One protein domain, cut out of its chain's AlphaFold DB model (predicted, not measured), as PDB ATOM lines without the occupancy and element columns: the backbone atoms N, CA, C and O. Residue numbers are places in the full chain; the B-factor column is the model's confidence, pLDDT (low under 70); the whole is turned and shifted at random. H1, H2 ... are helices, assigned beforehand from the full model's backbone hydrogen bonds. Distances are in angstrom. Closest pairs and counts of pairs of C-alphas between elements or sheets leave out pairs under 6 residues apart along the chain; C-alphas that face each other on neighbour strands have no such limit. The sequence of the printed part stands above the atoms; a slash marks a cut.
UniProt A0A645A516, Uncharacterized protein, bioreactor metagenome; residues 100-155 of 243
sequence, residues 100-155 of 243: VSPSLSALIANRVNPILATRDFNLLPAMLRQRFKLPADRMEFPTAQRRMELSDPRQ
ATOM      1  N   VAL A 100     181.524 154.859 103.755       90.88
ATOM      2  CA  VAL A 100     182.027 155.388 102.468       90.88
ATOM      3  C   VAL A 100     183.447 154.910 102.164       90.88
ATOM      4  O   VAL A 100     183.723 154.466 101.052       90.88
ATOM      5  N   SER A 101     184.346 154.967 103.149       90.50
ATOM      6  CA  SER A 101     185.746 154.551 102.985       90.50
ATOM      7  C   SER A 101     185.910 153.066 102.602       90.50
ATOM      8  O   SER A 101     186.581 152.794 101.596       90.50
ATOM      9  N   PRO A 102     185.285 152.094 103.306       90.94
ATOM     10  CA  PRO A 102     185.362 150.689 102.907       90.94
ATOM     11  C   PRO A 102     184.683 150.433 101.556       90.94
ATOM     12  O   PRO A 102     185.240 149.704 100.739       90.94
ATOM     13  N   SER A 103     183.557 151.095 101.263       92.06
ATOM     14  CA  SER A 103     182.858 150.954  99.973       92.06
ATOM     15  C   SER A 103     183.714 151.423  98.792       92.06
ATOM     16  O   SER A 103     183.831 150.729  97.782       92.06
ATOM     17  N   LEU A 104     184.371 152.582  98.922       92.12
ATOM     18  CA  LEU A 104     185.308 153.082  97.911       92.12
ATOM     19  C   LEU A 104     186.496 152.136  97.736       92.12
ATOM     20  O   LEU A 104     186.876 151.817  96.611       92.12
ATOM     21  N   SER A 105     187.058 151.658  98.845       90.94
ATOM     22  CA  SER A 105     188.175 150.710  98.819       90.94
ATOM     23  C   SER A 105     187.797 149.410  98.106       90.94
ATOM     24  O   SER A 105     188.576 148.919  97.289       90.94
ATOM     25  N   ALA A 106     186.588 148.891  98.342       91.12
ATOM     26  CA  ALA A 106     186.073 147.692  97.688       91.12
ATOM     27  C   ALA A 106     185.905 147.880  96.171       91.12
ATOM     28  O   ALA A 106     186.306 147.008  95.396       91.12
ATOM     29  N   LEU A 107     185.373 149.027  95.734       92.06
ATOM     30  CA  LEU A 107     185.246 149.368  94.313       92.06
ATOM     31  C   LEU A 107     186.617 149.454  93.629       92.06
ATOM     32  O   LEU A 107     186.847 148.792  92.613       92.06
ATOM     33  N   ILE A 108     187.558 150.187  94.231       91.94
ATOM     34  CA  ILE A 108     188.918 150.363  93.704       91.94
ATOM     35  C   ILE A 108     189.655 149.018  93.637       91.94
ATOM     36  O   ILE A 108     190.268 148.696  92.618       91.94
ATOM     37  N   ALA A 109     189.562 148.192  94.684       90.75
ATOM     38  CA  ALA A 109     190.149 146.850  94.702       90.75
ATOM     39  C   ALA A 109     189.584 145.954  93.585       90.75
ATOM     40  O   ALA A 109     190.302 145.137  93.008       90.75
ATOM     41  N   ASN A 110     188.318 146.163  93.214       90.38
ATOM     42  CA  ASN A 110     187.657 145.486  92.102       90.38
ATOM     43  C   ASN A 110     187.821 146.213  90.758       90.38
ATOM     44  O   ASN A 110     187.059 145.938  89.832       90.38
ATOM     45  N   ARG A 111     188.826 147.089  90.603       89.75
ATOM     46  CA  ARG A 111     189.125 147.831  89.361       89.75
ATOM     47  C   ARG A 111     187.934 148.634  88.823       89.75
ATOM     48  O   ARG A 111     187.765 148.750  87.610       89.75
ATOM     49  N   VAL A 112     187.086 149.136  89.714       90.19
ATOM     50  CA  VAL A 112     186.049 150.113  89.387       90.19
ATOM     51  C   VAL A 112     186.592 151.471  89.800       90.19
ATOM     52  O   VAL A 112     186.758 151.724  90.991       90.19
ATOM     53  N   ASN A 113     186.903 152.318  88.820       89.62
ATOM     54  CA  ASN A 113     187.445 153.650  89.069       89.62
ATOM     55  C   ASN A 113     186.293 154.614  89.385       89.62
ATOM     56  O   ASN A 113     185.467 154.867  88.505       89.62
ATOM     57  N   PRO A 114     186.190 155.128  90.621       91.31
ATOM     58  CA  PRO A 114     185.152 156.084  90.964       91.31
ATOM     59  C   PRO A 114     185.485 157.465  90.384       91.31
ATOM     60  O   PRO A 114     186.618 157.942  90.483       91.31
ATOM     61  N   ILE A 115     184.469 158.115  89.822       91.44
ATOM     62  CA  ILE A 115     184.532 159.500  89.347       91.44
ATOM     63  C   ILE A 115     183.722 160.350  90.318       91.44
ATOM     64  O   ILE A 115     182.535 160.091  90.532       91.44
ATOM     65  N   LEU A 116     184.344 161.366  90.911       90.06
ATOM     66  CA  LEU A 116     183.657 162.257  91.836       90.06
ATOM     67  C   LEU A 116     183.119 163.489  91.102       90.06
ATOM     68  O   LEU A 116     183.802 164.500  90.953       90.06
ATOM     69  N   ALA A 117     181.857 163.414  90.687       90.31
ATOM     70  CA  ALA A 117     181.145 164.493  90.003       90.31
ATOM     71  C   ALA A 117     180.342 165.388  90.967       90.31
ATOM     72  O   ALA A 117     179.157 165.637  90.761       90.31
ATOM     73  N   THR A 118     180.965 165.851  92.055       89.81
ATOM     74  CA  THR A 118     180.297 166.763  92.999       89.81
ATOM     75  C   THR A 118     180.206 168.191  92.453       89.81
ATOM     76  O   THR A 118     181.159 168.708  91.862       89.81
ATOM     77  N   ARG A 119     179.063 168.842  92.696       89.88
ATOM     78  CA  ARG A 119     178.850 170.278  92.445       89.88
ATOM     79  C   ARG A 119     179.136 171.156  93.665       89.88
ATOM     80  O   ARG A 119     179.030 172.373  93.584       89.88
ATOM     81  N   ASP A 120     179.499 170.552  94.795       91.00
ATOM     82  CA  ASP A 120     179.960 171.292  95.966       91.00
ATOM     83  C   ASP A 120     181.421 171.715  95.780       91.00
ATOM     84  O   ASP A 120     182.323 170.875  95.738       91.00
ATOM     85  N   PHE A 121     181.646 173.023  95.675       88.12
ATOM     86  CA  PHE A 121     182.964 173.619  95.475       88.12
ATOM     87  C   PHE A 121     183.906 173.480  96.681       88.12
ATOM     88  O   PHE A 121     185.113 173.637  96.517       88.12
ATOM     89  N   ASN A 122     183.394 173.166  97.877       88.75
ATOM     90  CA  ASN A 122     184.241 172.908  99.044       88.75
ATOM     91  C   ASN A 122     184.826 171.487  99.033       88.75
ATOM     92  O   ASN A 122     185.836 171.228  99.691       88.75
ATOM     93  N   LEU A 123     184.213 170.553  98.295       88.69
ATOM     94  CA  LEU A 123     184.653 169.159  98.216       88.69
ATOM     95  C   LEU A 123     185.793 168.994  97.202       88.69
ATOM     96  O   LEU A 123     185.627 168.418  96.128       88.69
ATOM     97  N   LEU A 124     186.974 169.486  97.574       85.12
ATOM     98  CA  LEU A 124     188.199 169.378  96.781       85.12
ATOM     99  C   LEU A 124     188.982 168.090  97.100       85.12
ATOM    100  O   LEU A 124     188.960 167.626  98.245       85.12
ATOM    101  N   PRO A 125     189.776 167.550  96.151       86.12
ATOM    102  CA  PRO A 125     190.616 166.371  96.388       86.12
ATOM    103  C   PRO A 125     191.515 166.491  97.628       86.12
ATOM    104  O   PRO A 125     191.645 165.540  98.401       86.12
ATOM    105  N   ALA A 126     192.070 167.683  97.874       84.88
ATOM    106  CA  ALA A 126     192.883 167.961  99.055       84.88
ATOM    107  C   ALA A 126     192.094 167.784 100.364       84.88
ATOM    108  O   ALA A 126     192.595 167.162 101.301       84.88
ATOM    109  N   MET A 127     190.842 168.254 100.417       86.50
ATOM    110  CA  MET A 127     189.964 168.091 101.579       86.50
ATOM    111  C   MET A 127     189.636 166.612 101.817       86.50
ATOM    112  O   MET A 127     189.740 166.127 102.946       86.50
ATOM    113  N   LEU A 128     189.299 165.874 100.756       88.19
ATOM    114  CA  LEU A 128     188.981 164.444 100.836       88.19
ATOM    115  C   LEU A 128     190.169 163.623 101.346       88.19
ATOM    116  O   LEU A 128     190.005 162.729 102.180       88.19
ATOM    117  N   ARG A 129     191.377 163.958 100.891       87.19
ATOM    118  CA  ARG A 129     192.610 163.298 101.320       87.19
ATOM    119  C   ARG A 129     192.992 163.664 102.753       87.19
ATOM    120  O   ARG A 129     193.246 162.776 103.558       87.19
ATOM    121  N   GLN A 130     193.036 164.953 103.086       86.19
ATOM    122  CA  GLN A 130     193.543 165.422 104.381       86.19
ATOM    123  C   GLN A 130     192.560 165.172 105.525       86.19
ATOM    124  O   GLN A 130     192.957 164.688 106.583       86.19
ATOM    125  N   ARG A 131     191.275 165.496 105.326       84.81
ATOM    126  CA  ARG A 131     190.261 165.417 106.387       84.81
ATOM    127  C   ARG A 131     189.648 164.028 106.486       84.81
ATOM    128  O   ARG A 131     189.472 163.517 107.587       84.81
ATOM    129  N   PHE A 132     189.319 163.427 105.346       85.88
ATOM    130  CA  PHE A 132     188.585 162.161 105.302       85.88
ATOM    131  C   PHE A 132     189.465 160.939 105.038       85.88
ATOM    132  O   PHE A 132     188.957 159.819 105.081       85.88
ATOM    133  N   LYS A 133     190.772 161.136 104.803       86.56
ATOM    134  CA  LYS A 133     191.744 160.064 104.530       86.56
ATOM    135  C   LYS A 133     191.301 159.145 103.384       86.56
ATOM    136  O   LYS A 133     191.598 157.953 103.382       86.56
ATOM    137  N   LEU A 134     190.569 159.695 102.414       87.75
ATOM    138  CA  LEU A 134     190.110 158.952 101.246       87.75
ATOM    139  C   LEU A 134     191.235 158.830 100.209       87.75
ATOM    140  O   LEU A 134     192.064 159.741 100.100       87.75
ATOM    141  N   PRO A 135     191.260 157.745  99.411       83.44
ATOM    142  CA  PRO A 135     192.264 157.530  98.372       83.44
ATOM    143  C   PRO A 135     191.989 158.413  97.142       83.44
ATOM    144  O   PRO A 135     191.736 157.902  96.057       83.44
ATOM    145  N   ALA A 136     192.022 159.740  97.310       80.56
ATOM    146  CA  ALA A 136     191.717 160.722  96.266       80.56
ATOM    147  C   ALA A 136     192.578 160.548  95.006       80.56
ATOM    148  O   ALA A 136     192.067 160.711  93.909       80.56
ATOM    149  N   ASP A 137     193.830 160.109  95.156       82.75
ATOM    150  CA  ASP A 137     194.755 159.852  94.040       82.75
ATOM    151  C   ASP A 137     194.311 158.686  93.134       82.75
ATOM    152  O   ASP A 137     194.816 158.525  92.028       82.75
ATOM    153  N   ARG A 138     193.391 157.837  93.611       85.12
ATOM    154  CA  ARG A 138     192.814 156.715  92.851       85.12
ATOM    155  C   ARG A 138     191.404 157.011  92.339       85.12
ATOM    156  O   ARG A 138     190.748 156.106  91.825       85.12
ATOM    157  N   MET A 139     190.927 158.236  92.527       88.12
ATOM    158  CA  MET A 139     189.627 158.695  92.052       88.12
ATOM    159  C   MET A 139     189.843 159.751  90.978       88.12
ATOM    160  O   MET A 139     190.775 160.548  91.055       88.12
ATOM    161  N   GLU A 140     188.965 159.774  89.987       90.25
ATOM    162  CA  GLU A 140     188.997 160.829  88.985       90.25
ATOM    163  C   GLU A 140     188.202 162.035  89.487       90.25
ATOM    164  O   GLU A 140     187.054 161.908  89.929       90.25
ATOM    165  N   PHE A 141     188.820 163.213  89.415       89.75
ATOM    166  CA  PHE A 141     188.182 164.485  89.730       89.75
ATOM    167  C   PHE A 141     188.182 165.361  88.470       89.75
ATOM    168  O   PHE A 141     189.164 166.059  88.214       89.75
ATOM    169  N   PRO A 142     187.124 165.282  87.641       90.12
ATOM    170  CA  PRO A 142     187.077 165.993  86.368       90.12
ATOM    171  C   PRO A 142     186.826 167.493  86.589       90.12
ATOM    172  O   PRO A 142     186.557 167.911  87.714       90.12
ATOM    173  N   THR A 143     186.902 168.307  85.533       88.31
ATOM    174  CA  THR A 143     186.674 169.770  85.577       88.31
ATOM    175  C   THR A 143     185.268 170.129  86.071       88.31
ATOM    176  O   THR A 143     184.352 169.310  85.980       88.31
ATOM    177  N   ALA A 144     185.060 171.338  86.597       82.94
ATOM    178  CA  ALA A 144     183.761 171.794  87.098       82.94
ATOM    179  C   ALA A 144     182.653 171.673  86.043       82.94
ATOM    180  O   ALA A 144     181.577 171.157  86.355       82.94
ATOM    181  N   GLN A 145     182.939 172.034  84.790       85.31
ATOM    182  CA  GLN A 145     181.995 171.851  83.683       85.31
ATOM    183  C   GLN A 145     181.630 170.373  83.488       85.31
ATOM    184  O   GLN A 145     180.451 170.020  83.447       85.31
ATOM    185  N   ARG A 146     182.624 169.477  83.459       88.56
ATOM    186  CA  ARG A 146     182.377 168.043  83.283       88.56
ATOM    187  C   ARG A 146     181.654 167.423  84.480       88.56
ATOM    188  O   ARG A 146     180.815 166.545  84.299       88.56
ATOM    189  N   ARG A 147     181.934 167.882  85.706       89.62
ATOM    190  CA  ARG A 147     181.180 167.481  86.906       89.62
ATOM    191  C   ARG A 147     179.722 167.907  86.791       89.62
ATOM    192  O   ARG A 147     178.850 167.109  87.121       89.62
ATOM    193  N   MET A 148     179.453 169.119  86.304       85.56
ATOM    194  CA  MET A 148     178.096 169.623  86.091       85.56
ATOM    195  C   MET A 148     177.338 168.782  85.061       85.56
ATOM    196  O   MET A 148     176.215 168.375  85.352       85.56
ATOM    197  N   GLU A 149     177.973 168.452  83.933       87.75
ATOM    198  CA  GLU A 149     177.417 167.545  82.921       87.75
ATOM    199  C   GLU A 149     177.087 166.172  83.513       87.75
ATOM    200  O   GLU A 149     175.947 165.740  83.415       87.75
ATOM    201  N   LEU A 150     178.050 165.521  84.178       89.69
ATOM    202  CA  LEU A 150     177.910 164.167  84.738       89.69
ATOM    203  C   LEU A 150     176.875 164.059  85.863       89.69
ATOM    204  O   LEU A 150     176.377 162.967  86.134       89.69
ATOM    205  N   SER A 151     176.561 165.161  86.537       87.12
ATOM    206  CA  SER A 151     175.584 165.202  87.630       87.12
ATOM    207  C   SER A 151     174.247 165.826  87.226       87.12
ATOM    208  O   SER A 151     173.382 165.989  88.083       87.12
ATOM    209  N   ASP A 152     174.048 166.185  85.951       87.62
ATOM    210  CA  ASP A 152     172.781 166.761  85.491       87.62
ATOM    211  C   ASP A 152     171.650 165.720  85.558       87.62
ATOM    212  O   ASP A 152     171.746 164.677  84.899       87.62
ATOM    213  N   PRO A 153     170.563 165.987  86.313       82.31
ATOM    214  CA  PRO A 153     169.400 165.102  86.371       82.31
ATOM    215  C   PRO A 153     168.748 164.857  85.007       82.31
ATOM    216  O   PRO A 153     168.067 163.851  84.828       82.31
ATOM    217  N   ARG A 154     168.936 165.774  84.050       84.62
ATOM    218  CA  ARG A 154     168.355 165.700  82.702       84.62
ATOM    219  C   ARG A 154     169.180 164.873  81.717       84.62
ATOM    220  O   ARG A 154     168.807 164.796  80.549       84.62
ATOM    221  N   GLN A 155     170.278 164.257  82.154       83.44
ATOM    222  CA  GLN A 155     171.043 163.361  81.293       83.44
ATOM    223  C   GLN A 155     170.176 162.219  80.761       83.44
ATOM    224  O   GLN A 155     169.325 161.663  81.460       83.44
TER     225      GLN A 155
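This is residues 100 to 155 of the 243 residues of an uncharacterized protein of bioreactor metagenome (UniProt A0A645A516). What shape does the model show? Three short helices, H1, H2 and H3 in chain order, stand at the corners of a triangle, touching no other helix, and the long link from H1 to H2 passes through the middle. How much is regular? The printed part has 56 residues, under half of them, 23, in named elements; its class is all helix, with no named strand. How large is it? It is only just compact, close to loose, with radius of gyration of the C-alphas 11.8 A and spans of 30 by 24 by 16 A.

Where does H1 run? H1, residues 100 to 109, begins at C-alpha 100 (182.027, 155.388, 102.468) and measures 14.1 A. What follows? H2 is residues 125 to 130; H3, residues 144 to 150, ends at C-alpha 150 (177.910, 164.167, 84.738).

Which helices meet? H1 and H2, H2 and H3, and H1 and H3 are apart. Are their backbones helical? In H1, H2 and H3 every O i to N i+4 pair is within hydrogen-bond range.

Which C-alphas are farthest apart? Those of Gln 130 and Arg 154, at 33.2 A. Which links are long? Residues 110 to 124 and 131 to 143 form long links; the printed part has no cut. Is confidence low anywhere? No printed residue is under 70; the mean pLDDT of the printed part is 88.1.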